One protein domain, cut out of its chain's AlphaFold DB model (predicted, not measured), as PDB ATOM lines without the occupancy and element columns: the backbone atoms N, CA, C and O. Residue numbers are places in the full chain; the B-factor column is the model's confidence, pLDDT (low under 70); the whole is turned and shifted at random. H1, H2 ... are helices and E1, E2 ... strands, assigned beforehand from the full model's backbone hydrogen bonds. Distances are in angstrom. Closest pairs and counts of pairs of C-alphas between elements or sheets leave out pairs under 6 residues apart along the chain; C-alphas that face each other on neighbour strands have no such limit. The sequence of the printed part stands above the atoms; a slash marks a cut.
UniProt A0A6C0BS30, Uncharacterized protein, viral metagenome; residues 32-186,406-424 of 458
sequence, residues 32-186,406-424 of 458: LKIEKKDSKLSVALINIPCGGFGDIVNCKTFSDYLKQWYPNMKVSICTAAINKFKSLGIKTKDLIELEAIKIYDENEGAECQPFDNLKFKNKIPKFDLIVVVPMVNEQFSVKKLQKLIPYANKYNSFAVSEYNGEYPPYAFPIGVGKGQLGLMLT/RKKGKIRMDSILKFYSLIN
ATOM      1  N   LEU A  32      35.034  21.234 -51.745       93.19
ATOM      2  CA  LEU A  32      36.277  21.444 -51.009       93.19
ATOM      3  C   LEU A  32      37.222  20.253 -51.174       93.19
ATOM      4  O   LEU A  32      36.811  19.096 -51.234       93.19
ATOM      5  N   LYS A  33      38.525  20.546 -51.233       92.88
ATOM      6  CA  LYS A  33      39.563  19.513 -51.261       92.88
ATOM      7  C   LYS A  33      39.703  18.882 -49.877       92.88
ATOM      8  O   LYS A  33      39.799  19.598 -48.879       92.88
ATOM      9  N   ILE A  34      39.788  17.558 -49.843       94.94
ATOM     10  CA  ILE A  34      40.169  16.808 -48.645       94.94
ATOM     11  C   ILE A  34      41.686  16.599 -48.580       94.94
ATOM     12  O   ILE A  34      42.378  16.571 -49.600       94.94
ATOM     13  N   GLU A  35      42.195  16.417 -47.371       94.00
ATOM     14  CA  GLU A  35      43.576  16.039 -47.087       94.00
ATOM     15  C   GLU A  35      43.703  14.520 -46.899       94.00
ATOM     16  O   GLU A  35      42.741  13.831 -46.568       94.00
ATOM     17  N   LYS A  36      44.922  13.973 -47.021       91.50
ATOM     18  CA  LYS A  36      45.178  12.531 -46.795       91.50
ATOM     19  C   LYS A  36      44.731  12.044 -45.411       91.50
ATOM     20  O   LYS A  36      44.385  10.875 -45.266       91.50
ATOM     21  N   LYS A  37      44.771  12.920 -44.402       92.81
ATOM     22  CA  LYS A  37      44.339  12.607 -43.032       92.81
ATOM     23  C   LYS A  37      42.823  12.416 -42.933       92.81
ATOM     24  O   LYS A  37      42.389  11.570 -42.162       92.81
ATOM     25  N   ASP A  38      42.050  13.125 -43.761       94.50
ATOM     26  CA  ASP A  38      40.581  13.087 -43.749       94.50
ATOM     27  C   ASP A  38      40.051  11.705 -44.180       94.50
ATOM     28  O   ASP A  38      38.952  11.312 -43.804       94.50
ATOM     29  N   SER A  39      40.837  10.936 -44.948       93.94
ATOM     30  CA  SER A  39      40.446   9.621 -45.468       93.94
ATOM     31  C   SER A  39      41.097   8.429 -44.753       93.94
ATOM     32  O   SER A  39      40.929   7.292 -45.199       93.94
ATOM     33  N   LYS A  40      41.889   8.652 -43.693       95.56
ATOM     34  CA  LYS A  40      42.546   7.576 -42.927       95.56
ATOM     35  C   LYS A  40      41.563   6.988 -41.910       95.56
ATOM     36  O   LYS A  40      41.714   7.190 -40.711       95.56
ATOM     37  N   LEU A  41      40.554   6.286 -42.420       96.06
ATOM     38  CA  LEU A  41      39.408   5.787 -41.658       96.06
ATOM     39  C   LEU A  41      39.151   4.298 -41.917       96.06
ATOM     40  O   LEU A  41      39.507   3.756 -42.968       96.06
ATOM     41  N   SER A  42      38.485   3.655 -40.964       97.12
ATOM     42  CA  SER A  42      37.870   2.336 -41.073       97.12
ATOM     43  C   SER A  42      36.390   2.486 -41.430       97.12
ATOM     44  O   SER A  42      35.634   3.119 -40.696       97.12
ATOM     45  N   VAL A  43      35.955   1.902 -42.546       98.00
ATOM     46  CA  VAL A  43      34.581   2.013 -43.059       98.00
ATOM     47  C   VAL A  43      33.942   0.636 -43.170       98.00
ATOM     48  O   VAL A  43      34.479  -0.249 -43.843       98.00
ATOM     49  N   ALA A  44      32.774   0.473 -42.549       97.88
ATOM     50  CA  ALA A  44      31.915  -0.690 -42.738       97.88
ATOM     51  C   ALA A  44      30.907  -0.442 -43.859       97.88
ATOM     52  O   ALA A  44      30.180   0.548 -43.834       97.88
ATOM     53  N   LEU A  45      30.822  -1.376 -44.803       98.06
ATOM     54  CA  LEU A  45      29.744  -1.454 -45.782       98.06
ATOM     55  C   LEU A  45      28.799  -2.581 -45.371       98.06
ATOM     56  O   LEU A  45      29.144  -3.751 -45.510       98.06
ATOM     57  N   ILE A  46      27.629  -2.234 -44.845       96.56
ATOM     58  CA  ILE A  46      26.608  -3.199 -44.431       96.56
ATOM     59  C   ILE A  46      25.801  -3.593 -45.665       96.56
ATOM     60  O   ILE A  46      25.096  -2.765 -46.241       96.56
ATOM     61  N   ASN A  47      25.933  -4.849 -46.084       94.94
ATOM     62  CA  ASN A  47      25.241  -5.403 -47.238       94.94
ATOM     63  C   ASN A  47      24.321  -6.541 -46.810       94.94
ATOM     64  O   ASN A  47      24.782  -7.638 -46.482       94.94
ATOM     65  N   ILE A  48      23.023  -6.265 -46.867       89.00
ATOM     66  CA  ILE A  48      21.955  -7.231 -46.637       89.00
ATOM     67  C   ILE A  48      21.281  -7.440 -47.988       89.00
ATOM     68  O   ILE A  48      20.342  -6.719 -48.320       89.00
ATOM     69  N   PRO A  49      21.823  -8.327 -48.833       87.19
ATOM     70  CA  PRO A  49      21.212  -8.569 -50.121       87.19
ATOM     71  C   PRO A  49      19.838  -9.201 -49.924       87.19
ATOM     72  O   PRO A  49      19.638  -9.996 -49.002       87.19
ATOM     73  N   CYS A  50      18.911  -8.846 -50.808       79.31
ATOM     74  CA  CYS A  50      17.599  -9.458 -50.843       79.31
ATOM     75  C   CYS A  50      17.273  -9.942 -52.254       79.31
ATOM     76  O   CYS A  50      16.886  -9.178 -53.135       79.31
ATOM     77  N   GLY A  51      17.469 -11.243 -52.476       72.00
ATOM     78  CA  GLY A  51      17.233 -11.877 -53.770       72.00
ATOM     79  C   GLY A  51      18.287 -11.539 -54.840       72.00
ATOM     80  O   GLY A  51      18.645 -10.398 -55.117       72.00
ATOM     81  N   GLY A  52      18.784 -12.569 -55.528       75.75
ATOM     82  CA  GLY A  52      19.735 -12.396 -56.633       75.75
ATOM     83  C   GLY A  52      21.098 -11.811 -56.223       75.75
ATOM     84  O   GLY A  52      21.581 -12.040 -55.116       75.75
ATOM     85  N   PHE A  53      21.749 -11.118 -57.168       83.81
ATOM     86  CA  PHE A  53      23.133 -10.619 -57.054       83.81
ATOM     87  C   PHE A  53      23.263  -9.091 -57.176       83.81
ATOM     88  O   PHE A  53      24.371  -8.570 -57.061       83.81
ATOM     89  N   GLY A  54      22.169  -8.368 -57.443       84.31
ATOM     90  CA  GLY A  54      22.207  -6.922 -57.710       84.31
ATOM     91  C   GLY A  54      22.819  -6.134 -56.552       84.31
ATOM     92  O   GLY A  54      23.785  -5.399 -56.744       84.31
ATOM     93  N   ASP A  55      22.330  -6.386 -55.340       89.00
ATOM     94  CA  ASP A  55      22.778  -5.717 -54.113       89.00
ATOM     95  C   ASP A  55      24.245  -5.997 -53.793       89.00
ATOM     96  O   ASP A  55      24.998  -5.102 -53.407       89.00
ATOM     97  N   ILE A  56      24.670  -7.240 -54.017       90.56
ATOM     98  CA  ILE A  56      26.056  -7.685 -53.837       90.56
ATOM     99  C   ILE A  56      26.976  -6.920 -54.782       90.56
ATOM    100  O   ILE A  56      28.027  -6.417 -54.379       90.56
ATOM    101  N   VAL A  57      26.575  -6.803 -56.050       89.75
ATOM    102  CA  VAL A  57      27.362  -6.089 -57.050       89.75
ATOM    103  C   VAL A  57      27.385  -4.584 -56.774       89.75
ATOM    104  O   VAL A  57      28.451  -3.978 -56.912       89.75
ATOM    105  N   ASN A  58      26.274  -3.989 -56.331       92.00
ATOM    106  CA  ASN A  58      26.224  -2.586 -55.908       92.00
ATOM    107  C   ASN A  58      27.193  -2.327 -54.747       92.00
ATOM    108  O   ASN A  58      28.062  -1.456 -54.849       92.00
ATOM    109  N   CYS A  59      27.124  -3.133 -53.682       95.06
ATOM    110  CA  CYS A  59      28.017  -3.010 -52.531       95.06
ATOM    111  C   CYS A  59      29.488  -3.177 -52.922       95.06
ATOM    112  O   CYS A  59      30.331  -2.344 -52.578       95.06
ATOM    113  N   LYS A  60      29.805  -4.214 -53.707       93.75
ATOM    114  CA  LYS A  60      31.171  -4.447 -54.184       93.75
ATOM    115  C   LYS A  60      31.685  -3.279 -55.025       93.75
ATOM    116  O   LYS A  60      32.825  -2.861 -54.842       93.75
ATOM    117  N   THR A  61      30.854  -2.741 -55.912       93.94
ATOM    118  CA  THR A  61      31.231  -1.613 -56.773       93.94
ATOM    119  C   THR A  61      31.489  -0.354 -55.944       93.94
ATOM    120  O   THR A  61      32.481   0.335 -56.174       93.94
ATOM    121  N   PHE A  62      30.664  -0.085 -54.927       96.75
ATOM    122  CA  PHE A  62      30.889   1.031 -54.005       96.75
ATOM    123  C   PHE A  62      32.183   0.845 -53.200       96.75
ATOM    124  O   PHE A  62      32.971   1.777 -53.065       96.75
ATOM    125  N   SER A  63      32.454  -0.380 -52.735       96.44
ATOM    126  CA  SER A  63      33.713  -0.732 -52.066       96.44
ATOM    127  C   SER A  63      34.934  -0.450 -52.942       96.44
ATOM    128  O   SER A  63      35.914   0.126 -52.467       96.44
ATOM    129  N   ASP A  64      34.871  -0.814 -54.224       94.75
ATOM    130  CA  ASP A  64      35.964  -0.587 -55.172       94.75
ATOM    131  C   ASP A  64      36.208   0.898 -55.419       94.75
ATOM    132  O   ASP A  64      37.360   1.328 -55.454       94.75
ATOM    133  N   TYR A  65      35.144   1.696 -55.511       96.94
ATOM    134  CA  TYR A  65      35.264   3.147 -55.591       96.94
ATOM    135  C   TYR A  65      35.948   3.741 -54.370       96.94
ATOM    136  O   TYR A  65      36.885   4.514 -54.536       96.94
ATOM    137  N   LEU A  66      35.543   3.358 -53.156       97.38
ATOM    138  CA  LEU A  66      36.181   3.868 -51.944       97.38
ATOM    139  C   LEU A  66      37.671   3.513 -51.898       97.38
ATOM    140  O   LEU A  66      38.493   4.384 -51.629       97.38
ATOM    141  N   LYS A  67      38.034   2.270 -52.235       95.50
ATOM    142  CA  LYS A  67      39.440   1.830 -52.288       95.50
ATOM    143  C   LYS A  67      40.241   2.565 -53.365       95.50
ATOM    144  O   LYS A  67      41.407   2.883 -53.149       95.50
ATOM    145  N   GLN A  68      39.623   2.847 -54.511       95.50
ATOM    146  CA  GLN A  68      40.255   3.589 -55.599       95.50
ATOM    147  C   GLN A  68      40.419   5.079 -55.263       95.50
ATOM    148  O   GLN A  68      41.462   5.660 -55.555       95.50
ATOM    149  N   TRP A  69      39.398   5.712 -54.683       96.56
ATOM    150  CA  TRP A  69      39.420   7.133 -54.329       96.56
ATOM    151  C   TRP A  69      40.305   7.406 -53.116       96.56
ATOM    152  O   TRP A  69      40.956   8.451 -53.070       96.56
ATOM    153  N   TYR A  70      40.355   6.471 -52.164       97.12
ATOM    154  CA  TYR A  70      41.027   6.633 -50.878       97.12
ATOM    155  C   TYR A  70      41.885   5.399 -50.533       97.12
ATOM    156  O   TYR A  70      41.486   4.571 -49.714       97.12
ATOM    157  N   PRO A  71      43.106   5.276 -51.085       94.94
ATOM    158  CA  PRO A  71      43.960   4.097 -50.878       94.94
ATOM    159  C   PRO A  71      44.331   3.793 -49.415       94.94
ATOM    160  O   PRO A  71      44.657   2.657 -49.087       94.94
ATOM    161  N   ASN A  72      44.278   4.795 -48.530       93.06
ATOM    162  CA  ASN A  72      44.572   4.646 -47.099       93.06
ATOM    163  C   ASN A  72      43.340   4.275 -46.252       93.06
ATOM    164  O   ASN A  72      43.458   4.146 -45.033       93.06
ATOM    165  N   MET A  73      42.161   4.158 -46.869       96.44
ATOM    166  CA  MET A  73      40.916   3.814 -46.188       96.44
ATOM    167  C   MET A  73      40.807   2.296 -46.030       96.44
ATOM    168  O   MET A  73      40.917   1.540 -46.999       96.44
ATOM    169  N   LYS A  74      40.537   1.834 -44.809       96.12
ATOM    170  CA  LYS A  74      40.264   0.421 -44.541       96.12
ATOM    171  C   LYS A  74      38.779   0.156 -44.762       96.12
ATOM    172  O   LYS A  74      37.958   0.485 -43.916       96.12
ATOM    173  N   VAL A  75      38.437  -0.448 -45.895       96.56
ATOM    174  CA  VAL A  75      37.044  -0.758 -46.256       96.56
ATOM    175  C   VAL A  75      36.748  -2.237 -46.012       96.56
ATOM    176  O   VAL A  75      37.376  -3.099 -46.635       96.56
ATOM    177  N   SER A  76      35.760  -2.518 -45.165       96.12
ATOM    178  CA  SER A  76      35.265  -3.866 -44.867       96.12
ATOM    179  C   SER A  76      33.806  -4.004 -45.290       96.12
ATOM    180  O   SER A  76      32.992  -3.137 -44.992       96.12
ATOM    181  N   ILE A  77      33.468  -5.096 -45.978       97.38
ATOM    182  CA  ILE A  77      32.075  -5.432 -46.303       97.38
ATOM    183  C   ILE A  77      31.567  -6.394 -45.232       97.38
ATOM    184  O   ILE A  77      32.157  -7.456 -45.034       97.38
ATOM    185  N   CYS A  78      30.481  -6.021 -44.565       96.25
ATOM    186  CA  CYS A  78      29.776  -6.835 -43.586       96.25
ATOM    187  C   CYS A  78      28.519  -7.400 -44.254       96.25
ATOM    188  O   CYS A  78      27.675  -6.622 -44.697       96.25
ATOM    189  N   THR A  79      28.391  -8.721 -44.370       94.75
ATOM    190  CA  THR A  79      27.296  -9.332 -45.135       94.75
ATOM    191  C   THR A  79      26.846 -10.674 -44.579       94.75
ATOM    192  O   THR A  79      27.642 -11.425 -44.020       94.75
ATOM    193  N   ALA A  80      25.568 -10.981 -44.796       91.00
ATOM    194  CA  ALA A  80      24.966 -12.284 -44.538       91.00
ATOM    195  C   ALA A  80      25.157 -13.291 -45.695       91.00
ATOM    196  O   ALA A  80      24.909 -14.480 -45.526       91.00
ATOM    197  N   ALA A  81      25.620 -12.851 -46.872       91.50
ATOM    198  CA  ALA A  81      25.626 -13.666 -48.095       91.50
ATOM    199  C   ALA A  81      27.036 -13.985 -48.625       91.50
ATOM    200  O   ALA A  81      27.316 -13.858 -49.823       91.50
ATOM    201  N   ILE A  82      27.947 -14.424 -47.751       90.94
ATOM    202  CA  ILE A  82      29.352 -14.727 -48.099       90.94
ATOM    203  C   ILE A  82      29.462 -15.662 -49.320       90.94
ATOM    204  O   ILE A  82      30.281 -15.438 -50.217       90.94
ATOM    205  N   ASN A  83      28.598 -16.677 -49.400       88.94
ATOM    206  CA  ASN A  83      28.599 -17.653 -50.492       88.94
ATOM    207  C   ASN A  83      28.263 -17.034 -51.855       88.94
ATOM    208  O   ASN A  83      28.826 -17.449 -52.870       88.94
ATOM    209  N   LYS A  84      27.412 -16.005 -51.899       88.75
ATOM    210  CA  LYS A  84      27.082 -15.309 -53.147       88.75
ATOM    211  C   LYS A  84      28.216 -14.397 -53.622       88.75
ATOM    212  O   LYS A  84      28.457 -14.293 -54.821       88.75
ATOM    213  N   PHE A  85      28.977 -13.793 -52.708       89.62
ATOM    214  CA  PHE A  85      30.228 -13.121 -53.082       89.62
ATOM    215  C   PHE A  85      31.230 -14.120 -53.678       89.62
ATOM    216  O   PHE A  85      31.836 -13.847 -54.717       89.62
ATOM    217  N   LYS A  86      31.355 -15.304 -53.062       88.19
ATOM    218  CA  LYS A  86      32.233 -16.378 -53.543       88.19
ATOM    219  C   LYS A  86      31.843 -16.865 -54.941       88.19
ATOM    220  O   LYS A  86      32.727 -17.020 -55.781       88.19
ATOM    221  N   SER A  87      30.554 -17.067 -55.221       84.75
ATOM    222  CA  SER A  87      30.089 -17.529 -56.541       84.75
ATOM    223  C   SER A  87      30.283 -16.495 -57.656       84.75
ATOM    224  O   SER A  87      30.425 -16.866 -58.819       84.75
ATOM    225  N   LEU A  88      30.386 -15.207 -57.310       80.56
ATOM    226  CA  LEU A  88      30.802 -14.144 -58.229       80.56
ATOM    227  C   LEU A  88      32.328 -14.046 -58.416       80.56
ATOM    228  O   LEU A  88      32.794 -13.150 -59.118       80.56
ATOM    229  N   GLY A  89      33.116 -14.924 -57.786       80.94
ATOM    230  CA  GLY A  89      34.580 -14.897 -57.840       80.94
ATOM    231  C   GLY A  89      35.220 -13.808 -56.970       80.94
ATOM    232  O   GLY A  89      36.402 -13.501 -57.129       80.94
ATOM    233  N   ILE A  90      34.468 -13.202 -56.044       84.56
ATOM    234  CA  ILE A  90      34.990 -12.168 -55.146       84.56
ATOM    235  C   ILE A  90      35.719 -12.842 -53.980       84.56
ATOM    236  O   ILE A  90      35.181 -13.727 -53.316       84.56
ATOM    237  N   LYS A  91      36.953 -12.399 -53.700       85.62
ATOM    238  CA  LYS A  91      37.736 -12.882 -52.553       85.62
ATOM    239  C   LYS A  91      36.987 -12.590 -51.250       85.62
ATOM    240  O   LYS A  91      36.695 -11.433 -50.958       85.62
ATOM    241  N   THR A  92      36.728 -13.629 -50.459       88.06
ATOM    242  CA  THR A  92      35.897 -13.537 -49.248       88.06
ATOM    243  C   THR A  92      36.679 -13.328 -47.953       88.06
ATOM    244  O   THR A  92      36.077 -13.013 -46.936       88.06
ATOM    245  N   LYS A  93      38.012 -13.463 -47.976       84.19
ATOM    246  CA  LYS A  93      38.868 -13.393 -46.774       84.19
ATOM    247  C   LYS A  93      38.753 -12.084 -45.976       84.19
ATOM    248  O   LYS A  93      39.026 -12.076 -44.785       84.19
ATOM    249  N   ASP A  94      38.371 -10.998 -46.646       83.69
ATOM    250  CA  ASP A  94      38.274  -9.656 -46.063       83.69
ATOM    251  C   ASP A  94      36.809  -9.257 -45.777       83.69
ATOM    252  O   ASP A  94      36.535  -8.106 -45.424       83.69
ATOM    253  N   LEU A  95      35.861 -10.184 -45.976       93.62
ATOM    254  CA  LEU A  95      34.449  -9.995 -45.648       93.62
ATOM    255  C   LEU A  95      34.203 -10.340 -44.179       93.62
ATOM    256  O   LEU A  95      34.815 -11.251 -43.624       93.62
ATOM    257  N   ILE A  96      33.273  -9.619 -43.562       94.75
ATOM    258  CA  ILE A  96      32.845  -9.840 -42.185       94.75
ATOM    259  C   ILE A  96      31.450 -10.461 -42.221       94.75
ATOM    260  O   ILE A  96      30.524  -9.896 -42.798       94.75
ATOM    261  N   GLU A  97      31.309 -11.636 -41.620       94.44
ATOM    262  CA  GLU A  97      30.065 -12.405 -41.642       94.44
ATOM    263  C   GLU A  97      29.037 -11.846 -40.646       94.44
ATOM    264  O   GLU A  97      29.347 -11.599 -39.471       94.44
ATOM    265  N   LEU A  98      27.814 -11.653 -41.141       93.94
ATOM    266  CA  LEU A  98      26.617 -11.361 -40.361       93.94
ATOM    267  C   LEU A  98      25.735 -12.609 -40.300       93.94
ATOM    268  O   LEU A  98      25.600 -13.325 -41.290       93.94
ATOM    269  N   GLU A  99      25.105 -12.834 -39.157       92.44
ATOM    270  CA  GLU A  99      24.169 -13.931 -38.926       92.44
ATOM    271  C   GLU A  99      22.825 -13.379 -38.456       92.44
ATOM    272  O   GLU A  99      22.769 -12.343 -37.785       92.44
ATOM    273  N   ALA A 100      21.747 -14.091 -38.772       92.06
ATOM    274  CA  ALA A 100      20.438 -13.794 -38.217       92.06
ATOM    275  C   ALA A 100      20.391 -14.150 -36.726       92.06
ATOM    276  O   ALA A 100      20.953 -15.155 -36.282       92.06
ATOM    277  N   ILE A 101      19.697 -13.331 -35.939       91.69
ATOM    278  CA  ILE A 101      19.353 -13.653 -34.553       91.69
ATOM    279  C   ILE A 101      18.232 -14.696 -34.552       91.69
ATOM    280  O   ILE A 101      18.290 -15.658 -33.789       91.69
ATOM    281  N   LYS A 102      17.236 -14.522 -35.430       88.81
ATOM    282  CA  LYS A 102      16.161 -15.482 -35.697       88.81
ATOM    283  C   LYS A 102      16.041 -15.729 -37.196       88.81
ATOM    284  O   LYS A 102      15.983 -14.777 -37.967       88.81
ATOM    285  N   ILE A 103      15.978 -16.994 -37.597       84.38
ATOM    286  CA  ILE A 103      15.720 -17.383 -38.987       84.38
ATOM    287  C   ILE A 103      14.204 -17.489 -39.154       84.38
ATOM    288  O   ILE A 103      13.571 -18.299 -38.480       84.38
ATOM    289  N   TYR A 104      13.629 -16.631 -39.996       77.94
ATOM    290  CA  TYR A 104      12.190 -16.626 -40.288       77.94
ATOM    291  C   TYR A 104      11.836 -17.457 -41.525       77.94
ATOM    292  O   TYR A 104      10.737 -17.998 -41.596       77.94
ATOM    293  N   ASP A 105      12.776 -17.587 -42.462       77.44
ATOM    294  CA  ASP A 105      12.689 -18.458 -43.630       77.44
ATOM    295  C   ASP A 105      14.021 -19.201 -43.767       77.44
ATOM    296  O   ASP A 105      15.079 -18.582 -43.892       77.44
ATOM    297  N   GLU A 106      13.982 -20.531 -43.718       75.06
ATOM    298  CA  GLU A 106      15.176 -21.371 -43.841       75.06
ATOM    299  C   GLU A 106      15.855 -21.236 -45.214       75.06
ATOM    300  O   GLU A 106      17.070 -21.406 -45.312       75.06
ATOM    301  N   ASN A 107      15.103 -20.880 -46.261       71.94
ATOM    302  CA  ASN A 107      15.632 -20.697 -47.614       71.94
ATOM    303  C   ASN A 107      16.362 -19.360 -47.782       71.94
ATOM    304  O   ASN A 107      17.295 -19.265 -48.581       71.94
ATOM    305  N   GLU A 108      15.943 -18.328 -47.047       70.06
ATOM    306  CA  GLU A 108      16.583 -17.007 -47.064       70.06
ATOM    307  C   GLU A 108      17.674 -16.886 -45.991       70.06
ATOM    308  O   GLU A 108      18.645 -16.142 -46.152       70.06
ATOM    309  N   GLY A 109      17.559 -17.648 -44.900       79.50
ATOM    310  CA  GLY A 109      18.511 -17.656 -43.797       79.50
ATOM    311  C   GLY A 109      18.651 -16.271 -43.162       79.50
ATOM    312  O   GLY A 109      17.761 -15.798 -42.458       79.50
ATOM    313  N   ALA A 110      19.801 -15.631 -43.390       79.00
ATOM    314  CA  ALA A 110      20.107 -14.281 -42.909       79.00
ATOM    315  C   ALA A 110      19.995 -13.192 -43.995       79.00
ATOM    316  O   ALA A 110      20.263 -12.019 -43.728       79.00
ATOM    317  N   GLU A 111      19.604 -13.557 -45.217       84.00
ATOM    318  CA  GLU A 111      19.274 -12.602 -46.274       84.00
ATOM    319  C   GLU A 111      17.904 -11.954 -46.038       84.00
ATOM    320  O   GLU A 111      17.091 -12.464 -45.270       84.00
ATOM    321  N   CYS A 112      17.672 -10.792 -46.663       83.56
ATOM    322  CA  CYS A 112      16.436 -10.005 -46.513       83.56
ATOM    323  C   CYS A 112      16.055  -9.634 -45.058       83.56
ATOM    324  O   CYS A 112      14.937  -9.185 -44.812       83.56
ATOM    325  N   GLN A 113      16.961  -9.782 -44.084       86.69
ATOM    326  CA  GLN A 113      16.668  -9.518 -42.674       86.69
ATOM    327  C   GLN A 113      16.837  -8.037 -42.310       86.69
ATOM    328  O   GLN A 113      17.793  -7.401 -42.754       86.69
ATOM    329  N   PRO A 114      15.984  -7.472 -41.441       88.44
ATOM    330  CA  PRO A 114      16.198  -6.123 -40.933       88.44
ATOM    331  C   PRO A 114      17.439  -6.068 -40.023       88.44
ATOM    332  O   PRO A 114      17.833  -7.065 -39.413       88.44
ATOM    333  N   PHE A 115      18.059  -4.886 -39.894       89.00
ATOM    334  CA  PHE A 115      19.299  -4.708 -39.111       89.00
ATOM    335  C   PHE A 115      19.178  -5.178 -37.659       89.00
ATOM    336  O   PHE A 115      20.152  -5.637 -37.072       89.00
ATOM    337  N   ASP A 116      17.991  -5.037 -37.074       90.31
ATOM    338  CA  ASP A 116      17.696  -5.409 -35.693       90.31
ATOM    339  C   ASP A 116      17.520  -6.917 -35.478       90.31
ATOM    340  O   ASP A 116      17.503  -7.358 -34.330       90.31
ATOM    341  N   ASN A 117      17.483  -7.705 -36.556       92.19
ATOM    342  CA  ASN A 117      17.552  -9.162 -36.525       92.19
ATOM    343  C   ASN A 117      18.927  -9.707 -36.957       92.19
ATOM    344  O   ASN A 117      19.071 -10.906 -37.182       92.19
ATOM    345  N   LEU A 118      19.955  -8.863 -37.076       92.88
ATOM    346  CA  LEU A 118      21.299  -9.293 -37.456       92.88
ATOM    347  C   LEU A 118      22.297  -9.105 -36.315       92.88
ATOM    348  O   LEU A 118      22.194  -8.189 -35.499       92.88
ATOM    349  N   LYS A 119      23.319  -9.959 -36.298       94.19
ATOM    350  CA  LYS A 119      24.480  -9.852 -35.411       94.19
ATOM    351  C   LYS A 119      25.761 -10.186 -36.164       94.19
ATOM    352  O   LYS A 119      25.747 -10.899 -37.163       94.19
ATOM    353  N   PHE A 120      26.888  -9.698 -35.662       94.31
ATOM    354  CA  PHE A 120      28.191 -10.144 -36.143       94.31
ATOM    355  C   PHE A 120      28.501 -11.525 -35.575       94.31
ATOM    356  O   PHE A 120      28.330 -11.750 -34.377       94.31
ATOM    357  N   LYS A 121      29.008 -12.424 -36.419       90.75
ATOM    358  CA  LYS A 121      29.462 -13.749 -35.977       90.75
ATOM    359  C   LYS A 121      30.648 -13.667 -35.017       90.75
ATOM    360  O   LYS A 121      30.733 -14.397 -34.036       90.75
ATOM    361  N   ASN A 122      31.561 -12.743 -35.308       87.12
ATOM    362  CA  ASN A 122      32.760 -12.475 -34.519       87.12
ATOM    363  C   ASN A 122      32.673 -11.104 -33.838       87.12
ATOM    364  O   ASN A 122      31.786 -10.301 -34.127       87.12
ATOM    365  N   LYS A 123      33.635 -10.802 -32.958       84.75
ATOM    366  CA  LYS A 123      33.732  -9.492 -32.300       84.75
ATOM    367  C   LYS A 123      33.699  -8.355 -33.328       84.75
ATOM    368  O   LYS A 123      34.504  -8.330 -34.259       84.75
ATOM    369  N   ILE A 124      32.797  -7.398 -33.108       84.44
ATOM    370  CA  ILE A 124      32.593  -6.232 -33.974       84.44
ATOM    371  C   ILE A 124      33.882  -5.393 -34.015       84.44
ATOM    372  O   ILE A 124      34.328  -4.918 -32.963       84.44
ATOM    373  N   PRO A 125      34.489  -5.157 -35.192       86.06
ATOM    374  CA  PRO A 125      35.521  -4.138 -35.317       86.06
ATOM    375  C   PRO A 125      34.938  -2.744 -35.052       86.06
ATOM    376  O   PRO A 125      33.768  -2.474 -35.331       86.06
ATOM    377  N   LYS A 126      35.755  -1.822 -34.540       93.25
ATOM    378  CA  LYS A 126      35.356  -0.414 -34.479       93.25
ATOM    379  C   LYS A 126      35.512   0.209 -35.868       93.25
ATOM    380  O   LYS A 126      36.578   0.107 -36.480       93.25
ATOM    381  N   PHE A 127      34.448   0.833 -36.350       96.88
ATOM    382  CA  PHE A 127      34.409   1.568 -37.605       96.88
ATOM    383  C   PHE A 127      34.212   3.050 -37.317       96.88
ATOM    384  O   PHE A 127      33.498   3.424 -36.386       96.88
ATOM    385  N   ASP A 128      34.852   3.880 -38.127       97.75
ATOM    386  CA  ASP A 128      34.703   5.327 -38.078       97.75
ATOM    387  C   ASP A 128      33.424   5.744 -38.806       97.75
ATOM    388  O   ASP A 128      32.662   6.550 -38.275       97.75
ATOM    389  N   LEU A 129      33.158   5.134 -39.972       98.19
ATOM    390  CA  LEU A 129      31.934   5.317 -40.758       98.19
ATOM    391  C   LEU A 129      31.246   3.976 -41.037       98.19
ATOM    392  O   LEU A 129      31.894   2.948 -41.243       98.19
ATOM    393  N   ILE A 130      29.922   4.014 -41.108       98.25
ATOM    394  CA  ILE A 130      29.055   2.880 -41.404       98.25
ATOM    395  C   ILE A 130      28.178   3.280 -42.587       98.25
ATOM    396  O   ILE A 130      27.522   4.317 -42.560       98.25
ATOM    397  N   VAL A 131      28.158   2.476 -43.643       98.25
ATOM    398  CA  VAL A 131      27.349   2.750 -44.833       98.25
ATOM    399  C   VAL A 131      26.530   1.517 -45.175       98.25
ATOM    400  O   VAL A 131      27.088   0.449 -45.403       98.25
ATOM    401  N   VAL A 132      25.211   1.651 -45.239       97.00
ATOM    402  CA  VAL A 132      24.320   0.597 -45.739       97.00
ATOM    403  C   VAL A 132      24.278   0.660 -47.264       97.00
ATOM    404  O   VAL A 132      23.993   1.724 -47.821       97.00
ATOM    405  N   VAL A 133      24.580  -0.456 -47.940       95.81
ATOM    406  CA  VAL A 133      24.691  -0.503 -49.407       95.81
ATOM    407  C   VAL A 133      24.154  -1.816 -50.004       95.81
ATOM    408  O   VAL A 133      24.747  -2.871 -49.751       95.81
ATOM    409  N   PRO A 134      23.156  -1.757 -50.906       93.12
ATOM    410  CA  PRO A 134      22.158  -0.693 -51.016       93.12
ATOM    411  C   PRO A 134      21.149  -0.763 -49.857       93.12
ATOM    412  O   PRO A 134      20.969  -1.804 -49.231       93.12
ATOM    413  N   MET A 135      20.483   0.353 -49.588       92.12
ATOM    414  CA  MET A 135      19.263   0.414 -48.793       92.12
ATOM    415  C   MET A 135      18.068   0.159 -49.717       92.12
ATOM    416  O   MET A 135      17.918   0.858 -50.723       92.12
ATOM    417  N   VAL A 136      17.240  -0.825 -49.370       86.50
ATOM    418  CA  VAL A 136      16.094  -1.294 -50.166       86.50
ATOM    419  C   VAL A 136      14.845  -1.400 -49.290       86.50
ATOM    420  O   VAL A 136      14.960  -1.661 -48.095       86.50
ATOM    421  N   ASN A 137      13.664  -1.219 -49.889       83.06
ATOM    422  CA  ASN A 137      12.331  -1.487 -49.316       83.06
ATOM    423  C   ASN A 137      11.907  -0.716 -48.047       83.06
ATOM    424  O   ASN A 137      10.748  -0.807 -47.651       83.06
ATOM    425  N   GLU A 138      12.792   0.036 -47.397       88.25
ATOM    426  CA  GLU A 138      12.432   0.879 -46.257       88.25
ATOM    427  C   GLU A 138      13.351   2.101 -46.126       88.25
ATOM    428  O   GLU A 138      14.435   2.178 -46.716       88.25
ATOM    429  N   GLN A 139      12.918   3.071 -45.316       91.31
ATOM    430  CA  GLN A 139      13.730   4.238 -44.977       91.31
ATOM    431  C   GLN A 139      14.872   3.857 -44.032       91.31
ATOM    432  O   GLN A 139      14.700   3.091 -43.079       91.31
ATOM    433  N   PHE A 140      16.047   4.446 -44.254       93.00
ATOM    434  CA  PHE A 140      17.204   4.215 -43.398       93.00
ATOM    435  C   PHE A 140      16.955   4.710 -41.963       93.00
ATOM    436  O   PHE A 140      16.670   5.885 -41.731       93.00
ATOM    437  N   SER A 141      17.122   3.816 -40.983       93.69
ATOM    438  CA  SER A 141      16.923   4.116 -39.564       93.69
ATOM    439  C   SER A 141      18.182   3.846 -38.750       93.69
ATOM    440  O   SER A 141      18.556   2.699 -38.499       93.69
ATOM    441  N   VAL A 142      18.787   4.922 -38.239       94.81
ATOM    442  CA  VAL A 142      19.920   4.845 -37.303       94.81
ATOM    443  C   VAL A 142      19.544   4.048 -36.050       94.81
ATOM    444  O   VAL A 142      20.352   3.263 -35.571       94.81
ATOM    445  N   LYS A 143      18.309   4.180 -35.545       94.75
ATOM    446  CA  LYS A 143      17.841   3.439 -34.358       94.75
ATOM    447  C   LYS A 143      17.804   1.926 -34.588       94.75
ATOM    448  O   LYS A 143      18.154   1.172 -33.684       94.75
ATOM    449  N   LYS A 144      17.394   1.480 -35.782       94.75
ATOM    450  CA  LYS A 144      17.457   0.056 -36.150       94.75
ATOM    451  C   LYS A 144      18.910  -0.389 -36.313       94.75
ATOM    452  O   LYS A 144      19.303  -1.398 -35.742       94.75
ATOM    453  N   LEU A 145      19.735   0.407 -36.999       95.75
ATOM    454  CA  LEU A 145      21.160   0.115 -37.171       95.75
ATOM    455  C   LEU A 145      21.912   0.014 -35.831       95.75
ATOM    456  O   LEU A 145      22.800  -0.824 -35.702       95.75
ATOM    457  N   GLN A 146      21.530   0.796 -34.817       96.62
ATOM    458  CA  GLN A 146      22.099   0.732 -33.465       96.62
ATOM    459  C   GLN A 146      21.932  -0.636 -32.790       96.62
ATOM    460  O   GLN A 146      22.717  -0.977 -31.910       96.62
ATOM    461  N   LYS A 147      20.950  -1.446 -33.204       94.88
ATOM    462  CA  LYS A 147      20.808  -2.825 -32.716       94.88
ATOM    463  C   LYS A 147      21.931  -3.737 -33.214       94.88
ATOM    464  O   LYS A 147      22.336  -4.633 -32.483       94.88
ATOM    465  N   LEU A 148      22.480  -3.451 -34.396       94.81
ATOM    466  CA  LEU A 148      23.637  -4.146 -34.962       94.81
ATOM    467  C   LEU A 148      24.969  -3.484 -34.561       94.81
ATOM    468  O   LEU A 148      25.942  -4.173 -34.260       94.81
ATOM    469  N   ILE A 149      25.028  -2.147 -34.560       96.19
ATOM    470  CA  ILE A 149      26.228  -1.353 -34.248       96.19
ATOM    471  C   ILE A 149      25.868  -0.260 -33.227       96.19
ATOM    472  O   ILE A 149      25.479   0.838 -33.624       96.19
ATOM    473  N   PRO A 150      26.028  -0.507 -31.912       95.44
ATOM    474  CA  PRO A 150      25.495   0.366 -30.854       95.44
ATOM    475  C   PRO A 150      25.941   1.832 -30.885       95.44
ATOM    476  O   PRO A 150      25.209   2.706 -30.431       95.44
ATOM    477  N   TYR A 151      27.126   2.121 -31.427       96.19
ATOM    478  CA  TYR A 151      27.670   3.481 -31.533       96.19
ATOM    479  C   TYR A 151      27.302   4.198 -32.846       96.19
ATOM    480  O   TYR A 151      27.788   5.304 -33.104       96.19
ATOM    481  N   ALA A 152      26.475   3.581 -33.695       97.19
ATOM    482  CA  ALA A 152      25.932   4.224 -34.883       97.19
ATOM    483  C   ALA A 152      25.134   5.474 -34.492       97.19
ATOM    484  O   ALA A 152      24.342   5.471 -33.548       97.19
ATOM    485  N   ASN A 153      25.341   6.560 -35.223       95.94
ATOM    486  CA  ASN A 153      24.615   7.810 -35.085       95.94
ATOM    487  C   ASN A 153      24.455   8.468 -36.463       95.94
ATOM    488  O   ASN A 153      25.053   8.044 -37.450       95.94
ATOM    489  N   LYS A 154      23.652   9.528 -36.544       94.75
ATOM    490  CA  LYS A 154      23.348  10.183 -37.822       94.75
ATOM    491  C   LYS A 154      24.541  10.857 -38.512       94.75
ATOM    492  O   LYS A 154      24.402  11.207 -39.669       94.75
ATOM    493  N   TYR A 155      25.671  11.031 -37.827       96.19
ATOM    494  CA  TYR A 155      26.870  11.702 -38.339       96.19
ATOM    495  C   TYR A 155      27.976  10.740 -38.782       96.19
ATOM    496  O   TYR A 155      28.931  11.158 -39.432       96.19
ATOM    497  N   ASN A 156      27.863   9.453 -38.442       96.94
ATOM    498  CA  ASN A 156      28.782   8.411 -38.899       96.94
ATOM    499  C   ASN A 156      28.094   7.295 -39.694       96.94
ATOM    500  O   ASN A 156      28.774   6.366 -40.124       96.94
ATOM    501  N   SER A 157      26.771   7.354 -39.861       97.50
ATOM    502  CA  SER A 157      25.983   6.296 -40.486       97.50
ATOM    503  C   SER A 157      25.203   6.813 -41.691       97.50
ATOM    504  O   SER A 157      24.415   7.747 -41.571       97.50
ATOM    505  N   PHE A 158      25.401   6.179 -42.845       97.38
ATOM    506  CA  PHE A 158      24.909   6.641 -44.142       97.38
ATOM    507  C   PHE A 158      24.220   5.513 -44.916       97.38
ATOM    508  O   PHE A 158      24.466   4.333 -44.671       97.38
ATOM    509  N   ALA A 159      23.409   5.879 -45.905       96.62
ATOM    510  CA  ALA A 159      22.773   4.933 -46.816       96.62
ATOM    511  C   ALA A 159      23.051   5.294 -48.279       96.62
ATOM    512  O   ALA A 159      22.961   6.461 -48.676       96.62
ATOM    513  N   VAL A 160      23.369   4.274 -49.072       97.31
ATOM    514  CA  VAL A 160      23.386   4.314 -50.537       97.31
ATOM    515  C   VAL A 160      22.085   3.684 -51.015       97.31
ATOM    516  O   VAL A 160      21.746   2.597 -50.561       97.31
ATOM    517  N   SER A 161      21.345   4.343 -51.899       94.50
ATOM    518  CA  SER A 161      20.091   3.784 -52.411       94.50
ATOM    519  C   SER A 161      20.341   2.641 -53.397       94.50
ATOM    520  O   SER A 161      21.446   2.451 -53.903       94.50
ATOM    521  N   GLU A 162      19.292   1.909 -53.745       91.12
ATOM    522  CA  GLU A 162      19.206   1.291 -55.069       91.12
ATOM    523  C   GLU A 162      18.992   2.345 -56.174       91.12
ATOM    524  O   GLU A 162      18.761   3.525 -55.893       91.12
ATOM    525  N   TYR A 163      19.056   1.943 -57.446       91.81
ATOM    526  CA  TYR A 163      18.838   2.870 -58.559       91.81
ATOM    527  C   TYR A 163      17.426   3.451 -58.539       91.81
ATOM    528  O   TYR A 163      16.458   2.696 -58.641       91.81
ATOM    529  N   ASN A 164      17.349   4.784 -58.438       92.69
ATOM    530  CA  ASN A 164      16.108   5.546 -58.295       92.69
ATOM    531  C   ASN A 164      15.239   5.017 -57.133       92.69
ATOM    532  O   ASN A 164      14.043   4.827 -57.301       92.69
ATOM    533  N   GLY A 165      15.861   4.739 -55.979       90.00
ATOM    534  CA  GLY A 165      15.188   4.152 -54.814       90.00
ATOM    535  C   GLY A 165      14.026   4.987 -54.259       90.00
ATOM    536  O   GLY A 165      14.080   6.218 -54.249       90.00
ATOM    537  N   GLU A 166      13.003   4.292 -53.761       88.44
ATOM    538  CA  GLU A 166      11.694   4.853 -53.381       88.44
ATOM    539  C   GLU A 166      11.636   5.426 -51.950       88.44
ATOM    540  O   GLU A 166      10.688   6.128 -51.603       88.44
ATOM    541  N   TYR A 167      12.643   5.160 -51.111       89.06
ATOM    542  CA  TYR A 167      12.610   5.416 -49.662       89.06
ATOM    543  C   TYR A 167      13.694   6.409 -49.192       89.06
ATOM    544  O   TYR A 167      14.572   6.041 -48.403       89.06
ATOM    545  N   PRO A 168      13.673   7.675 -49.656       88.75
ATOM    546  CA  PRO A 168      14.594   8.705 -49.179       88.75
ATOM    547  C   PRO A 168      14.384   9.008 -47.678       88.75
ATOM    548  O   PRO A 168      13.328   8.687 -47.127       88.75
ATOM    549  N   PRO A 169      15.346   9.673 -47.007       90.06
ATOM    550  CA  PRO A 169      16.567  10.257 -47.565       90.06
ATOM    551  C   PRO A 169      17.739   9.271 -47.665       90.06
ATOM    552  O   PRO A 169      17.966   8.438 -46.788       90.06
ATOM    553  N   TYR A 170      18.555   9.449 -48.705       93.94
ATOM    554  CA  TYR A 170      19.812   8.725 -48.902       93.94
ATOM    555  C   TYR A 170      20.991   9.696 -48.874       93.94
ATOM    556  O   TYR A 170      20.921  10.787 -49.440       93.94
ATOM    557  N   ALA A 171      22.109   9.283 -48.277       95.75
ATOM    558  CA  ALA A 171      23.357  10.036 -48.398       95.75
ATOM    559  C   ALA A 171      23.896   9.965 -49.833       95.75
ATOM    560  O   ALA A 171      24.429  10.949 -50.357       95.75
ATOM    561  N   PHE A 172      23.693   8.812 -50.481       97.31
ATOM    562  CA  PHE A 172      24.062   8.562 -51.867       97.31
ATOM    563  C   PHE A 172      22.865   8.031 -52.670       97.31
ATOM    564  O   PHE A 172      22.758   6.819 -52.866       97.31
ATOM    565  N   PRO A 173      21.958   8.907 -53.137       95.75
ATOM    566  CA  PRO A 173      20.921   8.511 -54.084       95.75
ATOM    567  C   PRO A 173      21.581   8.184 -55.436       95.75
ATOM    568  O   PRO A 173      22.144   9.069 -56.085       95.75
ATOM    569  N   ILE A 174      21.602   6.911 -55.833       95.88
ATOM    570  CA  ILE A 174      22.128   6.456 -57.129       95.88
ATOM    571  C   ILE A 174      20.986   6.332 -58.137       95.88
ATOM    572  O   ILE A 174      19.876   5.941 -57.786       95.88
ATOM    573  N   GLY A 175      21.249   6.625 -59.409       94.75
ATOM    574  CA  GLY A 175      20.190   6.660 -60.417       94.75
ATOM    575  C   GLY A 175      20.413   7.687 -61.514       94.75
ATOM    576  O   GLY A 175      21.513   8.211 -61.701       94.75
ATOM    577  N   VAL A 176      19.337   7.974 -62.238       94.06
ATOM    578  CA  VAL A 176      19.264   9.004 -63.283       94.06
ATOM    579  C   VAL A 176      18.189  10.016 -62.903       94.06
ATOM    580  O   VAL A 176      17.183   9.646 -62.304       94.06
ATOM    581  N   GLY A 177      18.402  11.285 -63.248       92.06
ATOM    582  CA  GLY A 177      17.427  12.355 -63.018       92.06
ATOM    583  C   GLY A 177      17.846  13.356 -61.941       92.06
ATOM    584  O   GLY A 177      18.981  13.348 -61.451       92.06
ATOM    585  N   LYS A 178      16.930  14.273 -61.599       89.88
ATOM    586  CA  LYS A 178      17.163  15.329 -60.597       89.88
ATOM    587  C   LYS A 178      17.454  14.693 -59.230       89.88
ATOM    588  O   LYS A 178      16.812  13.727 -58.839       89.88
ATOM    589  N   GLY A 179      18.445  15.227 -58.513       89.69
ATOM    590  CA  GLY A 179      18.827  14.760 -57.173       89.69
ATOM    591  C   GLY A 179      19.668  13.477 -57.133       89.69
ATOM    592  O   GLY A 179      20.270  13.192 -56.103       89.69
ATOM    593  N   GLN A 180      19.788  12.742 -58.244       95.31
ATOM    594  CA  GLN A 180      20.580  11.513 -58.311       95.31
ATOM    595  C   GLN A 180      22.073  11.798 -58.548       95.31
ATOM    596  O   GLN A 180      22.468  12.668 -59.338       95.31
ATOM    597  N   LEU A 181      22.934  11.015 -57.897       96.38
ATOM    598  CA  LEU A 181      24.391  11.100 -58.020       96.38
ATOM    599  C   LEU A 181      24.929  10.352 -59.247       96.38
ATOM    600  O   LEU A 181      26.104  10.491 -59.569       96.38
ATOM    601  N   GLY A 182      24.090   9.629 -59.985       95.69
ATOM    602  CA  GLY A 182      24.465   8.967 -61.232       95.69
ATOM    603  C   GLY A 182      24.503   7.445 -61.136       95.69
ATOM    604  O   GLY A 182      24.185   6.846 -60.109       95.69
ATOM    605  N   LEU A 183      24.913   6.828 -62.241       94.56
ATOM    606  CA  LEU A 183      25.037   5.389 -62.412       94.56
ATOM    607  C   LEU A 183      26.403   4.886 -61.929       94.56
ATOM    608  O   LEU A 183      27.428   5.532 -62.176       94.56
ATOM    609  N   MET A 184      26.442   3.712 -61.293       93.44
ATOM    610  CA  MET A 184      27.694   3.091 -60.854       93.44
ATOM    611  C   MET A 184      28.367   2.346 -62.015       93.44
ATOM    612  O   MET A 184      28.195   1.145 -62.221       93.44
ATOM    613  N   LEU A 185      29.144   3.087 -62.805       90.88
ATOM    614  CA  LEU A 185      29.883   2.571 -63.958       90.88
ATOM    615  C   LEU A 185      31.213   1.924 -63.550       90.88
ATOM    616  O   LEU A 185      32.051   2.540 -62.886       90.88
ATOM    617  N   THR A 186      31.461   0.697 -63.992       84.25
ATOM    618  CA  THR A 186      32.713  -0.021 -63.699       84.25
ATOM    619  C   THR A 186      33.721   0.081 -64.855       84.25
ATOM    620  O   THR A 186      33.373   0.489 -65.962       84.25
ATOM    621  N   ARG A 406      30.927   8.145 -60.244       95.31
ATOM    622  CA  ARG A 406      32.327   8.321 -59.846       95.31
ATOM    623  C   ARG A 406      32.737   9.777 -59.691       95.31
ATOM    624  O   ARG A 406      33.729  10.062 -59.030       95.31
ATOM    625  N   LYS A 407      31.985  10.693 -60.301       94.69
ATOM    626  CA  LYS A 407      32.224  12.133 -60.204       94.69
ATOM    627  C   LYS A 407      31.418  12.736 -59.061       94.69
ATOM    628  O   LYS A 407      31.997  13.263 -58.118       94.69
ATOM    629  N   LYS A 408      30.087  12.630 -59.125       95.69
ATOM    630  CA  LYS A 408      29.192  13.266 -58.142       95.69
ATOM    631  C   LYS A 408      29.235  12.556 -56.785       95.69
ATOM    632  O   LYS A 408      29.316  13.214 -55.756       95.69
ATOM    633  N   GLY A 409      29.259  11.222 -56.787       97.06
ATOM    634  CA  GLY A 409      29.398  10.401 -55.583       97.06
ATOM    635  C   GLY A 409      30.719  10.638 -54.854       97.06
ATOM    636  O   GLY A 409      30.722  10.732 -53.630       97.06
ATOM    637  N   LYS A 410      31.826  10.838 -55.585       97.31
ATOM    638  CA  LYS A 410      33.106  11.212 -54.967       97.31
ATOM    639  C   LYS A 410      33.045  12.591 -54.310       97.31
ATOM    640  O   LYS A 410      33.511  12.727 -53.190       97.31
ATOM    641  N   ILE A 411      32.448  13.594 -54.961       97.12
ATOM    642  CA  ILE A 411      32.275  14.937 -54.372       97.12
ATOM    643  C   ILE A 411      31.473  14.859 -53.063       97.12
ATOM    644  O   ILE A 411      31.860  15.461 -52.062       97.12
ATOM    645  N   ARG A 412      30.392  14.069 -53.057       97.31
ATOM    646  CA  ARG A 412      29.584  13.796 -51.862       97.31
ATOM    647  C   ARG A 412      30.397  13.106 -50.762       97.31
ATOM    648  O   ARG A 412      30.343  13.519 -49.610       97.31
ATOM    649  N   MET A 413      31.166  12.076 -51.113       97.94
ATOM    650  CA  MET A 413      31.992  11.345 -50.149       97.94
ATOM    651  C   MET A 413      33.129  12.214 -49.591       97.94
ATOM    652  O   MET A 413      33.366  12.193 -48.390       97.94
ATOM    653  N   ASP A 414      33.782  13.031 -50.424       98.00
ATOM    654  CA  ASP A 414      34.791  14.011 -49.998       98.00
ATOM    655  C   ASP A 414      34.200  14.980 -48.953       98.00
ATOM    656  O   ASP A 414      34.821  15.232 -47.921       98.00
ATOM    657  N   SER A 415      32.972  15.466 -49.172       97.44
ATOM    658  CA  SER A 415      32.257  16.323 -48.214       97.44
ATOM    659  C   SER A 415      31.995  15.618 -46.877       97.44
ATOM    660  O   SER A 415      32.293  16.180 -45.822       97.44
ATOM    661  N   ILE A 416      31.520  14.366 -46.908       97.94
ATOM    662  CA  ILE A 416      31.292  13.549 -45.703       97.94
ATOM    663  C   ILE A 416      32.597  13.327 -44.929       97.94
ATOM    664  O   ILE A 416      32.629  13.512 -43.715       97.94
ATOM    665  N   LEU A 417      33.686  12.978 -45.621       97.75
ATOM    666  CA  LEU A 417      35.000  12.796 -45.001       97.75
ATOM    667  C   LEU A 417      35.503  14.091 -44.363       97.75
ATOM    668  O   LEU A 417      36.021  14.065 -43.247       97.75
ATOM    669  N   LYS A 418      35.314  15.229 -45.044       97.00
ATOM    670  CA  LYS A 418      35.708  16.531 -44.508       97.00
ATOM    671  C   LYS A 418      34.900  16.917 -43.278       97.00
ATOM    672  O   LYS A 418      35.462  17.446 -42.326       97.00
ATOM    673  N   PHE A 419      33.595  16.656 -43.294       97.06
ATOM    674  CA  PHE A 419      32.743  16.889 -42.135       97.06
ATOM    675  C   PHE A 419      33.190  16.026 -40.956       97.06
ATOM    676  O   PHE A 419      33.391  16.534 -39.856       97.06
ATOM    677  N   TYR A 420      33.404  14.733 -41.203       96.62
ATOM    678  CA  TYR A 420      33.801  13.786 -40.171       96.62
ATOM    679  C   TYR A 420      35.160  14.127 -39.546       96.62
ATOM    680  O   TYR A 420      35.305  14.049 -38.328       96.62
ATOM    681  N   SER A 421      36.146  14.569 -40.335       95.75
ATOM    682  CA  SER A 421      37.457  14.949 -39.790       95.75
ATOM    683  C   SER A 421      37.418  16.193 -38.898       95.75
ATOM    684  O   SER A 421      38.326  16.394 -38.093       95.75
ATOM    685  N   LEU A 422      36.353  16.991 -39.001       95.50
ATOM    686  CA  LEU A 422      36.105  18.185 -38.198       95.50
ATOM    687  C   LEU A 422      35.035  17.965 -37.117       95.50
ATOM    688  O   LEU A 422      34.641  18.920 -36.459       95.50
ATOM    689  N   ILE A 423      34.554  16.735 -36.902       95.06
ATOM    690  CA  ILE A 423      33.408  16.468 -36.014       95.06
ATOM    691  C   ILE A 423      33.652  16.881 -34.553       95.06
ATOM    692  O   ILE A 423      32.711  17.164 -33.817       95.06
ATOM    693  N   ASN A 424      34.920  16.936 -34.137       95.12
ATOM    694  CA  ASN A 424      35.327  17.357 -32.796       95.12
ATOM    695  C   ASN A 424      35.655  18.852 -32.702       95.12
ATOM    696  O   ASN A 424      35.948  19.341 -31.614       95.12
TER     697      ASN A 424
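What this domain is: This is residues 32 to 186 and 406 to 424 of the 458 residues of an uncharacterized protein of viral metagenome (UniProt A0A6C0BS30). One strongly twisted sheet of six strands, curled like part of a barrel, has the long helix H1 over one face, along its strands, and the short helix H3 on the opposite face. H2 and H4 only graze the sheet, and two long stretches, residues 101 to 117 and 162 to 186, hold no named element. The printed part has 174 residues, 78 of them, under half, in named elements: E1 H1 E2 H2 E3 E4 E5 H3 E6 H4 along the chain, a mixed class of helices and strands. The sheet runs E4 E3 E2 E1 E5 E6 and is mixed, with E4 and E3 antiparallel. The whole is compact, with a radius of gyration of the C-alphas of 15.4 A and spans of 48 by 36 by 32 A.

How they stand to each other: E1, residues 42 to 47, is an inner strand, parallel to E2, residues 74 to 79, with N 45 and O 76 2.8 A apart. On its other side E1 is parallel to E5, residues 129 to 135, with N 46 and O 131 2.8 A apart. H1, residues 54 to 69, lies over E1 and E5 at a height over the sheet of 8.4 A, along the strands at 9 degrees to E1 on the local plane; its closest C-alphas to E5 are those of Cys 59 and Val 133, 5.2 A. H2, residues 82 to 87, only grazes the sheet with its residues 82 to 85. H2 is close to H1 but not clearly touching, about perpendicular at 88 degrees; their closest C-alphas are those of Ile 56 and Phe 85, 6.9 A. E3, residues 95 to 100, is parallel to E2, with N 96 and O 77 2.8 A apart. E3 and E4, residues 118 to 120, form a hairpin with a long link, N 99 and O 119 being 2.9 A apart. The pairing of E3 is staggered: residues 95 to 97 pair with E2, 98 to 100 with E4. H3, residues 142 to 148, is on the face opposite to H1. E6, residues 157 to 161, is parallel to E5, with N 158 and O 130 2.8 A apart. E1, H1, E2, then E2, H2, E3, and E5, H3, E6 are strand-helix-strand units, parallel neighbour strands with a helix between, each with a right-handed crossover. H4, residues 406 to 421, is only just on the sheet, with 5 pairs of C-alphas within 10 A, and only grazes it. Every O i to N i+4 pair is within hydrogen-bond range in H1 and H2, 11 of 12 in H4 and 1 of 3 in H3, which has 3 of 4 O i to N i+3 pairs within range.

Where its parts are: E1 begins at C-alpha 42 (37.870, 2.336, -41.073) and measures 16.0 A from first to last C-alpha. H1 measures 22.5 A, E2 16.2 A, E3 16.3 A and E5 15.8 A. H4 measures 21.7 A and ends at C-alpha 421 (37.457, 14.949, -39.790).

The domain as a whole: The two C-alphas farthest apart are those of Leu 32 and Glu 106, 48.3 A. Residues 187 to 405 are not printed, and C-alphas 186 and 406 are 9.2 A apart across the cut. Of the links that are printed whole, that from E3 to E4 is long, with 17 residues. The mean pLDDT of the printed part is 92.0, and no printed residue is under 70.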